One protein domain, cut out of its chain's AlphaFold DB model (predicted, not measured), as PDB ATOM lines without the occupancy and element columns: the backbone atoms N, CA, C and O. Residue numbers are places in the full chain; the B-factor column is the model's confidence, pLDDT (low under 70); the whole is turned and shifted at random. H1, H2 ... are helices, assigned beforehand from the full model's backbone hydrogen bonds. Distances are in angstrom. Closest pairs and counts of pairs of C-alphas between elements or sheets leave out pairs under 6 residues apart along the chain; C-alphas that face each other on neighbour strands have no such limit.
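AT A GLANCE: This is residues 4 to 98 of the 99 residues of an uncharacterized protein of Neglecta sp. 59 (UniProt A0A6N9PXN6). One long helix, H1, makes the long axis of a flat domain; the looping residues 27 to 60 lie between its later part and H2, which is set off from it. Short H3 packs on residues 15 to 23 of H1, and H4 follows near the end. The 95 printed residues hold four named helices, H1 to H4 in chain order, and no named strand; the class is all helix, with under half of the residues in named elements. The whole is compact, with a radius of gyration of the C-alphas of 13.3 A and spans of 42 by 33 by 18 A.

IN THESE COORDINATES: H1, residues 4 to 26, runs 33.6 A from C-alpha 4 at (15.229, -28.005, 66.840). H2 is residues 61 to 73, 18.6 A; H3 residues 83 to 87; H4 residues 91 to 96, ending at (7.291, -19.301, 33.727).

HOW THE PARTS SIT: H1 touches H3, closest at the C-alphas of Ala 16 and Ala 85, 4.7 A. H2 is apart from H1, H3 and H4. H3 and H4 meet only through their tight link. Every O i to N i+4 pair is within hydrogen-bond range in H2 and H3, 18 of 19 in H1 and 1 of 2 in H4.

THE WHOLE: The printed part has no cut. H1 to H2 is a long link of 34 residues. Residues 88 to 98 have pLDDT under 70.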
ATOM      1  N   LYS A   4      15.236 -29.066  67.845       85.00
ATOM      2  CA  LYS A   4      15.229 -28.005  66.840       85.00
ATOM      3  C   LYS A   4      15.220 -28.550  65.409       85.00
ATOM      4  O   LYS A   4      14.363 -28.164  64.626       85.00
ATOM      5  N   GLU A   5      16.106 -29.496  65.094       83.19
ATOM      6  CA  GLU A   5      16.159 -30.120  63.765       83.19
ATOM      7  C   GLU A   5      14.853 -30.846  63.428       83.19
ATOM      8  O   GLU A   5      14.419 -30.862  62.277       83.19
ATOM      9  N   PHE A   6      14.212 -31.458  64.426       85.44
ATOM     10  CA  PHE A   6      12.910 -32.086  64.243       85.44
ATOM     11  C   PHE A   6      11.835 -31.052  63.874       85.44
ATOM     12  O   PHE A   6      11.132 -31.242  62.882       85.44
ATOM     13  N   CYS A   7      11.741 -29.945  64.618       89.19
ATOM     14  CA  CYS A   7      10.793 -28.867  64.331       89.19
ATOM     15  C   CYS A   7      11.012 -28.268  62.937       89.19
ATOM     16  O   CYS A   7      10.067 -28.208  62.151       89.19
ATOM     17  N   ASP A   8      12.257 -27.930  62.593       86.94
ATOM     18  CA  ASP A   8      12.603 -27.343  61.295       86.94
ATOM     19  C   ASP A   8      12.199 -28.279  60.136       86.94
ATOM     20  O   ASP A   8      11.650 -27.847  59.118       86.94
ATOM     21  N   ASN A   9      12.395 -29.593  60.302       86.75
ATOM     22  CA  ASN A   9      11.983 -30.592  59.314       86.75
ATOM     23  C   ASN A   9      10.458 -30.690  59.161       86.75
ATOM     24  O   ASN A   9       9.959 -30.828  58.036       86.75
ATOM     25  N   VAL A  10       9.710 -30.630  60.265       89.81
ATOM     26  CA  VAL A  10       8.240 -30.645  60.243       89.81
ATOM     27  C   VAL A  10       7.703 -29.382  59.569       89.81
ATOM     28  O   VAL A  10       6.827 -29.473  58.703       89.81
ATOM     29  N   GLU A  11       8.252 -28.214  59.898       90.00
ATOM     30  CA  GLU A  11       7.867 -26.930  59.304       90.00
ATOM     31  C   GLU A  11       8.151 -26.888  57.798       90.00
ATOM     32  O   GLU A  11       7.272 -26.518  57.008       90.00
ATOM     33  N   ALA A  12       9.337 -27.340  57.376       88.44
ATOM     34  CA  ALA A  12       9.705 -27.425  55.965       88.44
ATOM     35  C   ALA A  12       8.775 -28.370  55.192       88.44
ATOM     36  O   ALA A  12       8.318 -28.045  54.095       88.44
ATOM     37  N   THR A  13       8.441 -29.523  55.775       91.38
ATOM     38  CA  THR A  13       7.536 -30.501  55.153       91.38
ATOM     39  C   THR A  13       6.113 -29.954  55.041       91.38
ATOM     40  O   THR A  13       5.473 -30.103  54.000       91.38
ATOM     41  N   THR A  14       5.631 -29.262  56.074       93.38
ATOM     42  CA  THR A  14       4.300 -28.632  56.086       93.38
ATOM     43  C   THR A  14       4.203 -27.528  55.035       93.38
ATOM     44  O   THR A  14       3.234 -27.475  54.275       93.38
ATOM     45  N   SER A  15       5.227 -26.678  54.943       92.06
ATOM     46  CA  SER A  15       5.291 -25.593  53.957       92.06
ATOM     47  C   SER A  15       5.350 -26.133  52.528       92.06
ATOM     48  O   SER A  15       4.645 -25.640  51.649       92.06
ATOM     49  N   ALA A  16       6.131 -27.192  52.305       93.62
ATOM     50  CA  ALA A  16       6.213 -27.856  51.012       93.62
ATOM     51  C   ALA A  16       4.887 -28.506  50.606       93.62
ATOM     52  O   ALA A  16       4.454 -28.360  49.465       93.62
ATOM     53  N   LYS A  17       4.206 -29.175  51.542       94.62
ATOM     54  CA  LYS A  17       2.879 -29.738  51.289       94.62
ATOM     55  C   LYS A  17       1.882 -28.648  50.899       94.62
ATOM     56  O   LYS A  17       1.202 -28.788  49.892       94.62
ATOM     57  N   LYS A  18       1.859 -27.533  51.635       94.38
ATOM     58  CA  LYS A  18       1.004 -26.384  51.319       94.38
ATOM     59  C   LYS A  18       1.261 -25.854  49.904       94.38
ATOM     60  O   LYS A  18       0.311 -25.609  49.174       94.38
ATOM     61  N   ALA A  19       2.526 -25.729  49.503       93.00
ATOM     62  CA  ALA A  19       2.894 -25.306  48.153       93.00
ATOM     63  C   ALA A  19       2.357 -26.249  47.063       93.00
ATOM     64  O   ALA A  19       1.852 -25.806  46.030       93.00
ATOM     65  N   VAL A  20       2.450 -27.559  47.299       94.75
ATOM     66  CA  VAL A  20       1.920 -28.576  46.386       94.75
ATOM     67  C   VAL A  20       0.393 -28.515  46.321       94.75
ATOM     68  O   VAL A  20      -0.154 -28.528  45.222       94.75
ATOM     69  N   ASP A  21      -0.284 -28.400  47.464       94.75
ATOM     70  CA  ASP A  21      -1.749 -28.327  47.544       94.75
ATOM     71  C   ASP A  21      -2.289 -27.060  46.850       94.75
ATOM     72  O   ASP A  21      -3.271 -27.116  46.108       94.75
ATOM     73  N   GLU A  22      -1.618 -25.917  47.026       93.06
ATOM     74  CA  GLU A  22      -1.969 -24.664  46.347       93.06
ATOM     75  C   GLU A  22      -1.781 -24.759  44.826       93.06
ATOM     76  O   GLU A  22      -2.624 -24.272  44.071       93.06
ATOM     77  N   PHE A  23      -0.716 -25.420  44.361       92.69
ATOM     78  CA  PHE A  23      -0.529 -25.682  42.934       92.69
ATOM     79  C   PHE A  23      -1.575 -26.659  42.385       92.69
ATOM     80  O   PHE A  23      -2.114 -26.437  41.302       92.69
ATOM     81  N   ALA A  24      -1.899 -27.717  43.130       93.50
ATOM     82  CA  ALA A  24      -2.914 -28.689  42.737       93.50
ATOM     83  C   ALA A  24      -4.285 -28.024  42.537       93.50
ATOM     84  O   ALA A  24      -4.983 -28.335  41.575       93.50
ATOM     85  N   ALA A  25      -4.634 -27.051  43.384       92.69
ATOM     86  CA  ALA A  25      -5.886 -26.304  43.280       92.69
ATOM     87  C   ALA A  25      -6.005 -25.451  42.002       92.69
ATOM     88  O   ALA A  25      -7.118 -25.165  41.564       92.69
ATOM     89  N   ILE A  26      -4.881 -25.032  41.409       90.31
ATOM     90  CA  ILE A  26      -4.860 -24.227  40.174       90.31
ATOM     91  C   ILE A  26      -4.537 -25.047  38.923       90.31
ATOM     92  O   ILE A  26      -4.560 -24.500  37.819       90.31
ATOM     93  N   GLN A  27      -4.204 -26.329  39.077       93.19
ATOM     94  CA  GLN A  27      -3.807 -27.177  37.965       93.19
ATOM     95  C   GLN A  27      -5.006 -27.432  37.044       93.19
ATOM     96  O   GLN A  27      -6.031 -27.967  37.460       93.19
ATOM     97  N   ALA A  28      -4.864 -27.062  35.774       92.50
ATOM     98  CA  ALA A  28      -5.891 -27.233  34.749       92.50
ATOM     99  C   ALA A  28      -5.291 -27.765  33.438       92.50
ATOM    100  O   ALA A  28      -4.075 -27.693  33.239       92.50
ATOM    101  N   ASP A  29      -6.129 -28.302  32.549       90.88
ATOM    102  CA  ASP A  29      -5.692 -28.679  31.198       90.88
ATOM    103  C   ASP A  29      -4.975 -27.492  30.518       90.88
ATOM    104  O   ASP A  29      -5.375 -26.335  30.670       90.88
ATOM    105  N   GLY A  30      -3.869 -27.774  29.825       86.62
ATOM    106  CA  GLY A  30      -2.921 -26.771  29.312       86.62
ATOM    107  C   GLY A  30      -1.841 -26.328  30.314       86.62
ATOM    108  O   GLY A  30      -0.971 -25.522  29.984       86.62
ATOM    109  N   THR A  31      -1.841 -26.856  31.545       87.81
ATOM    110  CA  THR A  31      -0.725 -26.668  32.488       87.81
ATOM    111  C   THR A  31       0.424 -27.597  32.117       87.81
ATOM    112  O   THR A  31       0.381 -28.789  32.402       87.81
ATOM    113  N   HIS A  32       1.489 -27.050  31.537       90.31
ATOM    114  CA  HIS A  32       2.642 -27.848  31.098       90.31
ATOM    115  C   HIS A  32       3.723 -28.052  32.164       90.31
ATOM    116  O   HIS A  32       4.602 -28.903  32.018       90.31
ATOM    117  N   PHE A  33       3.679 -27.279  33.246       92.50
ATOM    118  CA  PHE A  33       4.683 -27.311  34.301       92.50
ATOM    119  C   PHE A  33       4.503 -28.527  35.219       92.50
ATOM    120  O   PHE A  33       3.448 -28.699  35.829       92.50
ATOM    121  N   CYS A  34       5.547 -29.348  35.364       95.81
ATOM    122  CA  CYS A  34       5.561 -30.444  36.330       95.81
ATOM    123  C   CYS A  34       5.953 -29.920  37.723       95.81
ATOM    124  O   CYS A  34       7.096 -29.486  37.893       95.81
ATOM    125  N   PRO A  35       5.085 -30.019  38.749       95.31
ATOM    126  CA  PRO A  35       5.376 -29.478  40.080       95.31
ATOM    127  C   PRO A  35       6.528 -30.196  40.795       95.31
ATOM    128  O   PRO A  35       7.157 -29.615  41.681       95.31
ATOM    129  N   ARG A  36       6.835 -31.439  40.399       95.94
ATOM    130  CA  ARG A  36       7.901 -32.252  40.994       95.94
ATOM    131  C   ARG A  36       9.280 -31.872  40.461       95.94
ATOM    132  O   ARG A  36      10.126 -31.436  41.236       95.94
ATOM    133  N   CYS A  37       9.505 -31.996  39.149       95.94
ATOM    134  CA  CYS A  37      10.819 -31.734  38.542       95.94
ATOM    135  C   CYS A  37      11.004 -30.312  37.994       95.94
ATOM    136  O   CYS A  37      12.123 -29.939  37.660       95.94
ATOM    137  N   GLY A  38       9.935 -29.527  37.858       93.19
ATOM    138  CA  GLY A  38       9.988 -28.158  37.342       93.19
ATOM    139  C   GLY A  38      10.108 -28.032  35.820       93.19
ATOM    140  O   GLY A  38      10.219 -26.923  35.305       93.19
ATOM    141  N   ARG A  39      10.088 -29.146  35.077       92.75
ATOM    142  CA  ARG A  39      10.156 -29.151  33.607       92.75
ATOM    143  C   ARG A  39       8.774 -28.952  32.980       92.75
ATOM    144  O   ARG A  39       7.779 -29.455  33.507       92.75
ATOM    145  N   MET A  40       8.734 -28.323  31.805       92.31
ATOM    146  CA  MET A  40       7.532 -28.182  30.967       92.31
ATOM    147  C   MET A  40       7.236 -29.493  30.220       92.31
ATOM    148  O   MET A  40       7.493 -29.622  29.029       92.31
ATOM    149  N   SER A  41       6.807 -30.511  30.961       93.62
ATOM    150  CA  SER A  41       6.695 -31.907  30.497       93.62
ATOM    151  C   SER A  41       5.327 -32.533  30.763       93.62
ATOM    152  O   SER A  41       5.106 -33.695  30.428       93.62
ATOM    153  N   VAL A  42       4.411 -31.781  31.376       94.75
ATOM    154  CA  VAL A  42       3.022 -32.207  31.550       94.75
ATOM    155  C   VAL A  42       2.287 -32.002  30.221       94.75
ATOM    156  O   VAL A  42       2.391 -30.950  29.584       94.75
ATOM    157  N   LYS A  43       1.574 -33.037  29.776       94.94
ATOM    158  CA  LYS A  43       0.753 -33.017  28.555       94.94
ATOM    159  C   LYS A  43      -0.477 -32.134  28.754       94.94
ATOM    160  O   LYS A  43      -0.986 -32.062  29.869       94.94
ATOM    161  N   ASP A  44      -1.008 -31.590  27.658       93.44
ATOM    162  CA  ASP A  44      -2.205 -30.732  27.649       93.44
ATOM    163  C   ASP A  44      -3.368 -31.295  28.460       93.44
ATOM    164  O   ASP A  44      -3.955 -30.600  29.283       93.44
ATOM    165  N   LYS A  45      -3.692 -32.569  28.225       94.31
ATOM    166  CA  LYS A  45      -4.764 -33.261  28.930       94.31
ATOM    167  C   LYS A  45      -4.213 -33.866  30.217       94.31
ATOM    168  O   LYS A  45      -3.567 -34.918  30.175       94.31
ATOM    169  N   LEU A  46      -4.514 -33.250  31.359       93.81
ATOM    170  CA  LEU A  46      -3.978 -33.639  32.667       93.81
ATOM    171  C   LEU A  46      -4.234 -35.108  32.990       93.81
ATOM    172  O   LEU A  46      -3.307 -35.815  33.359       93.81
ATOM    173  N   SER A  47      -5.452 -35.588  32.731       94.44
ATOM    174  CA  SER A  47      -5.861 -36.986  32.965       94.44
ATOM    175  C   SER A  47      -5.052 -38.043  32.196       94.44
ATOM    176  O   SER A  47      -5.203 -39.230  32.468       94.44
ATOM    177  N   THR A  48      -4.208 -37.646  31.237       95.75
ATOM    178  CA  THR A  48      -3.294 -38.550  30.506       95.75
ATOM    179  C   THR A  48      -1.864 -38.554  31.052       95.75
ATOM    180  O   THR A  48      -1.000 -39.248  30.507       95.75
ATOM    181  N   ASN A  49      -1.603 -37.750  32.081       97.06
ATOM    182  CA  ASN A  49      -0.354 -37.728  32.829       97.06
ATOM    183  C   ASN A  49      -0.473 -38.614  34.076       97.06
ATOM    184  O   ASN A  49      -1.569 -39.024  34.470       97.06
ATOM    185  N   ALA A  50       0.655 -38.878  34.729       97.94
ATOM    186  CA  ALA A  50       0.671 -39.599  35.992       97.94
ATOM    187  C   ALA A  50       0.054 -38.755  37.122       97.94
ATOM    188  O   ALA A  50       0.414 -37.596  37.317       97.94
ATOM    189  N   LEU A  51      -0.853 -39.345  37.900       97.75
ATOM    190  CA  LEU A  51      -1.253 -38.798  39.197       97.75
ATOM    191  C   LEU A  51      -0.196 -39.208  40.227       97.75
ATOM    192  O   LEU A  51       0.162 -40.386  40.278       97.75
ATOM    193  N   SER A  52       0.307 -38.258  41.018       97.44
ATOM    194  CA  SER A  52       1.310 -38.574  42.038       97.44
ATOM    195  C   SER A  52       0.780 -39.590  43.055       97.44
ATOM    196  O   SER A  52      -0.398 -39.582  43.421       97.44
ATOM    197  N   ARG A  53       1.667 -40.470  43.524       96.00
ATOM    198  CA  ARG A  53       1.372 -41.487  44.549       96.00
ATOM    199  C   ARG A  53       1.280 -40.907  45.958       96.00
ATOM    200  O   ARG A  53       0.621 -41.491  46.813       96.00
ATOM    201  N   HIS A  54       1.927 -39.769  46.202       94.12
ATOM    202  CA  HIS A  54       2.071 -39.196  47.544       94.12
ATOM    203  C   HIS A  54       1.108 -38.029  47.810       94.12
ATOM    204  O   HIS A  54       0.813 -37.719  48.965       94.12
ATOM    205  N   VAL A  55       0.636 -37.358  46.756       95.38
ATOM    206  CA  VAL A  55      -0.155 -36.117  46.816       95.38
ATOM    207  C   VAL A  55      -1.137 -36.047  45.643       95.38
ATOM    208  O   VAL A  55      -0.903 -36.624  44.586       95.38
ATOM    209  N   HIS A  56      -2.247 -35.322  45.796       96.12
ATOM    210  CA  HIS A  56      -3.306 -35.270  44.781       96.12
ATOM    211  C   HIS A  56      -3.030 -34.223  43.688       96.12
ATOM    212  O   HIS A  56      -3.721 -33.212  43.590       96.12
ATOM    213  N   VAL A  57      -1.994 -34.451  42.878       96.44
ATOM    214  CA  VAL A  57      -1.588 -33.556  41.781       96.44
ATOM    215  C   VAL A  57      -1.052 -34.357  40.598       96.44
ATOM    216  O   VAL A  57      -0.395 -35.385  40.784       96.44
ATOM    217  N   TYR A  58      -1.307 -33.894  39.374       97.88
ATOM    218  CA  TYR A  58      -0.728 -34.513  38.184       97.88
ATOM    219  C   TYR A  58       0.735 -34.091  38.001       97.88
ATOM    220  O   TYR A  58       1.098 -32.921  38.156       97.88
ATOM    221  N   ILE A  59       1.571 -35.051  37.628       97.88
ATOM    222  CA  ILE A  59       3.003 -34.914  37.350       97.88
ATOM    223  C   ILE A  59       3.317 -35.542  35.990       97.88
ATOM    224  O   ILE A  59       2.545 -36.342  35.473       97.88
ATOM    225  N   CYS A  60       4.454 -35.197  35.386       97.75
ATOM    226  CA  CYS A  60       4.842 -35.819  34.119       97.75
ATOM    227  C   CYS A  60       5.127 -37.325  34.275       97.75
ATOM    228  O   CYS A  60       5.487 -37.792  35.357       97.75
ATOM    229  N   ASP A  61       5.015 -38.077  33.176       98.00
ATOM    230  CA  ASP A  61       5.155 -39.541  33.176       98.00
ATOM    231  C   ASP A  61       6.512 -40.021  33.721       98.00
ATOM    232  O   ASP A  61       6.574 -41.006  34.451       98.00
ATOM    233  N   GLU A  62       7.598 -39.301  33.415       97.94
ATOM    234  CA  GLU A  62       8.946 -39.606  33.919       97.94
ATOM    235  C   GLU A  62       9.000 -39.505  35.450       97.94
ATOM    236  O   GLU A  62       9.534 -40.380  36.128       97.94
ATOM    237  N   CYS A  63       8.376 -38.464  36.009       98.06
ATOM    238  CA  CYS A  63       8.248 -38.307  37.450       98.06
ATOM    239  C   CYS A  63       7.328 -39.367  38.068       98.06
ATOM    240  O   CYS A  63       7.621 -39.822  39.169       98.06
ATOM    241  N   GLY A  64       6.254 -39.774  37.388       97.88
ATOM    242  CA  GLY A  64       5.386 -40.858  37.859       97.88
ATOM    243  C   GLY A  64       6.092 -42.217  37.893       97.88
ATOM    244  O   GLY A  64       5.911 -42.991  38.834       97.88
ATOM    245  N   MET A  65       6.942 -42.493  36.903       97.94
ATOM    246  CA  MET A  65       7.784 -43.689  36.880       97.94
ATOM    247  C   MET A  65       8.825 -43.666  38.003       97.94
ATOM    248  O   MET A  65       8.995 -44.664  38.699       97.94
ATOM    249  N   ASP A  66       9.495 -42.531  38.213       97.88
ATOM    250  CA  ASP A  66      10.470 -42.387  39.298       97.88
ATOM    251  C   ASP A  66       9.817 -42.529  40.686       97.88
ATOM    252  O   ASP A  66      10.401 -43.178  41.547       97.88
ATOM    253  N   GLU A  67       8.591 -42.030  40.901       97.69
ATOM    254  CA  GLU A  67       7.845 -42.310  42.144       97.69
ATOM    255  C   GLU A  67       7.606 -43.814  42.339       97.69
ATOM    256  O   GLU A  67       7.819 -44.330  43.430       97.69
ATOM    257  N   ALA A  68       7.221 -44.539  41.283       97.06
ATOM    258  CA  ALA A  68       7.004 -45.983  41.373       97.06
ATOM    259  C   ALA A  68       8.289 -46.755  41.728       97.06
ATOM    260  O   ALA A  68       8.244 -47.700  42.513       97.06
ATOM    261  N   PHE A  69       9.437 -46.358  41.168       97.25
ATOM    262  CA  PHE A  69      10.720 -46.965  41.526       97.25
ATOM    263  C   PHE A  69      11.136 -46.626  42.958       97.25
ATOM    264  O   PHE A  69      11.575 -47.512  43.687       97.25
ATOM    265  N   ARG A  70      10.993 -45.370  43.379       96.56
ATOM    266  CA  ARG A  70      11.362 -44.934  44.732       96.56
ATOM    267  C   ARG A  70      10.537 -45.613  45.812       96.56
ATOM    268  O   ARG A  70      11.125 -46.091  46.777       96.56
ATOM    269  N   GLU A  71       9.236 -45.755  45.586       96.06
ATOM    270  CA  GLU A  71       8.342 -46.480  46.491       96.06
ATOM    271  C   GLU A  71       8.766 -47.952  46.622       96.06
ATOM    272  O   GLU A  71       8.795 -48.496  47.724       96.06
ATOM    273  N   LEU A  72       9.175 -48.590  45.515       96.06
ATOM    274  CA  LEU A  72       9.691 -49.962  45.531       96.06
ATOM    275  C   LEU A  72      10.983 -50.099  46.356       96.06
ATOM    276  O   LEU A  72      11.163 -51.105  47.041       96.06
ATOM    277  N   TYR A  73      11.883 -49.116  46.285       96.00
ATOM    278  CA  TYR A  73      13.158 -49.129  47.016       96.00
ATOM    279  C   TYR A  73      13.075 -48.535  48.432       96.00
ATOM    280  O   TYR A  73      14.024 -48.685  49.201       96.00
ATOM    281  N   GLY A  74      11.969 -47.877  48.788       93.94
ATOM    282  CA  GLY A  74      11.816 -47.157  50.053       93.94
ATOM    283  C   GLY A  74      12.642 -45.865  50.145       93.94
ATOM    284  O   GLY A  74      13.019 -45.476  51.247       93.94
ATOM    285  N   ASP A  75      12.937 -45.214  49.012       94.06
ATOM    286  CA  ASP A  75      13.705 -43.955  48.923       94.06
ATOM    287  C   ASP A  75      12.855 -42.820  48.324       94.06
ATOM    288  O   ASP A  75      13.164 -42.225  47.279       94.06
ATOM    289  N   ASP A  76      11.720 -42.560  48.970       93.44
ATOM    290  CA  ASP A  76      10.772 -41.535  48.543       93.44
ATOM    291  C   ASP A  76      11.387 -40.135  48.605       93.44
ATOM    292  O   ASP A  76      12.020 -39.733  49.583       93.44
ATOM    293  N   LEU A  77      11.149 -39.348  47.553       93.69
ATOM    294  CA  LEU A  77      11.638 -37.975  47.477       93.69
ATOM    295  C   LEU A  77      10.787 -37.058  48.378       93.69
ATOM    296  O   LEU A  77       9.600 -36.874  48.086       93.69
ATOM    297  N   PRO A  78      11.365 -36.398  49.401       94.81
ATOM    298  CA  PRO A  78      10.611 -35.504  50.278       94.81
ATOM    299  C   PRO A  78       9.958 -34.346  49.511       94.81
ATOM    300  O   PRO A  78      10.579 -33.760  48.623       94.81
ATOM    301  N   LEU A  79       8.744 -33.936  49.898       94.81
ATOM    302  CA  LEU A  79       8.005 -32.853  49.219       94.81
ATOM    303  C   LEU A  79       8.777 -31.528  49.162       94.81
ATOM    304  O   LEU A  79       8.661 -30.789  48.189       94.81
ATOM    305  N   ARG A  80       9.611 -31.233  50.168       93.44
ATOM    306  CA  ARG A  80      10.472 -30.033  50.174       93.44
ATOM    307  C   ARG A  80      11.462 -29.989  49.009       93.44
ATOM    308  O   ARG A  80      11.932 -28.917  48.645       93.44
ATOM    309  N   GLU A  81      11.777 -31.143  48.423       94.56
ATOM    310  CA  GLU A  81      12.695 -31.235  47.293       94.56
ATOM    311  C   GLU A  81      12.025 -30.954  45.947       94.56
ATOM    312  O   GLU A  81      12.729 -30.766  44.950       94.56
ATOM    313  N   TRP A  82      10.692 -30.881  45.912       95.75
ATOM    314  CA  TRP A  82       9.929 -30.628  44.697       95.75
ATOM    315  C   TRP A  82      10.127 -29.193  44.207       95.75
ATOM    316  O   TRP A  82      10.246 -28.250  44.994       95.75
ATOM    317  N   ALA A  83      10.115 -29.014  42.887       94.81
ATOM    318  CA  ALA A  83      10.313 -27.711  42.262       94.81
ATOM    319  C   ALA A  83       9.292 -26.673  42.748       94.81
ATOM    320  O   ALA A  83       9.663 -25.546  43.064       94.81
ATOM    321  N   VAL A  84       8.020 -27.055  42.873       93.19
ATOM    322  CA  VAL A  84       6.963 -26.154  43.348       93.19
ATOM    323  C   VAL A  84       7.238 -25.645  44.770       93.19
ATOM    324  O   VAL A  84       7.123 -24.448  45.015       93.19
ATOM    325  N   ALA A  85       7.715 -26.505  45.673       92.62
ATOM    326  CA  ALA A  85       8.049 -26.124  47.044       92.62
ATOM    327  C   ALA A  85       9.231 -25.142  47.102       92.62
ATOM    328  O   ALA A  85       9.240 -24.234  47.931       92.62
ATOM    329  N   LYS A  86      10.200 -25.285  46.190       90.31
ATOM    330  CA  LYS A  86      11.382 -24.411  46.092       90.31
ATOM    331  C   LYS A  86      11.097 -23.058  45.430       90.31
ATOM    332  O   LYS A  86      11.806 -22.094  45.695       90.31
ATOM    333  N   LEU A  87      10.088 -22.982  44.562       81.19
ATOM    334  CA  LEU A  87       9.767 -21.795  43.751       81.19
ATOM    335  C   LEU A  87       8.702 -20.873  44.371       81.19
ATOM    336  O   LEU A  87       8.376 -19.837  43.785       81.19
ATOM    337  N   HIS A  88       8.134 -21.246  45.519       61.84
ATOM    338  CA  HIS A  88       7.048 -20.511  46.168       61.84
ATOM    339  C   HIS A  88       7.450 -19.057  46.495       61.84
ATOM    340  O   HIS A  88       8.548 -18.852  47.021       61.84
ATOM    341  N   PRO A  89       6.592 -18.039  46.227       56.62
ATOM    342  CA  PRO A  89       5.122 -18.097  46.138       56.62
ATOM    343  C   PRO A  89       4.503 -18.242  44.734       56.62
ATOM    344  O   PRO A  89       5.067 -17.778  43.751       56.62
ATOM    345  N   VAL A  90       3.265 -18.767  44.687       53.88
ATOM    346  CA  VAL A  90       2.401 -19.067  43.511       53.88
ATOM    347  C   VAL A  90       2.444 -18.073  42.338       53.88
ATOM    348  O   VAL A  90       2.265 -18.457  41.182       53.88
ATOM    349  N   SER A  91       2.721 -16.795  42.606       52.91
ATOM    350  CA  SER A  91       2.907 -15.750  41.588       52.91
ATOM    351  C   SER A  91       3.981 -16.103  40.545       52.91
ATOM    352  O   SER A  91       3.847 -15.757  39.368       52.91
ATOM    353  N   THR A  92       5.024 -16.836  40.943       53.00
ATOM    354  CA  THR A  92       6.148 -17.204  40.070       53.00
ATOM    355  C   THR A  92       5.750 -18.183  38.964       53.00
ATOM    356  O   THR A  92       6.294 -18.096  37.863       53.00
ATOM    357  N   TYR A  93       4.742 -19.036  39.180       55.25
ATOM    358  CA  TYR A  93       4.303 -20.021  38.178       55.25
ATOM    359  C   TYR A  93       3.647 -19.375  36.953       55.25
ATOM    360  O   TYR A  93       3.747 -19.893  35.846       55.25
ATOM    361  N   ARG A  94       3.014 -18.203  37.112       50.38
ATOM    362  CA  ARG A  94       2.436 -17.443  35.985       50.38
ATOM    363  C   ARG A  94       3.491 -16.788  35.094       50.38
ATOM    364  O   ARG A  94       3.190 -16.477  33.943       50.38
ATOM    365  N   LEU A  95       4.692 -16.547  35.619       47.19
ATOM    366  CA  LEU A  95       5.792 -15.928  34.875       47.19
ATOM    367  C   LEU A  95       6.552 -16.956  34.027       47.19
ATOM    368  O   LEU A  95       7.014 -16.614  32.943       47.19
ATOM    369  N   THR A  96       6.627 -18.214  34.469       47.91
ATOM    370  CA  THR A  96       7.291 -19.301  33.727       47.91
ATOM    371  C   THR A  96       6.427 -19.915  32.620       47.91
ATOM    372  O   THR A  96       6.958 -20.593  31.748       47.91
ATOM    373  N   MET A  97       5.113 -19.652  32.606       52.12
ATOM    374  CA  MET A  97       4.163 -20.133  31.584       52.12
ATOM    375  C   MET A  97       3.953 -19.160  30.399       52.12
ATOM    376  O   MET A  97       3.063 -19.384  29.584       52.12
ATOM    377  N   LYS A  98       4.713 -18.055  30.314       37.91
ATOM    378  CA  LYS A  98       4.552 -16.987  29.299       37.91
ATOM    379  C   LYS A  98       5.745 -16.801  28.341       37.91
ATOM    380  O   LYS A  98       5.826 -15.752  27.704       37.91
TER     381      LYS A  98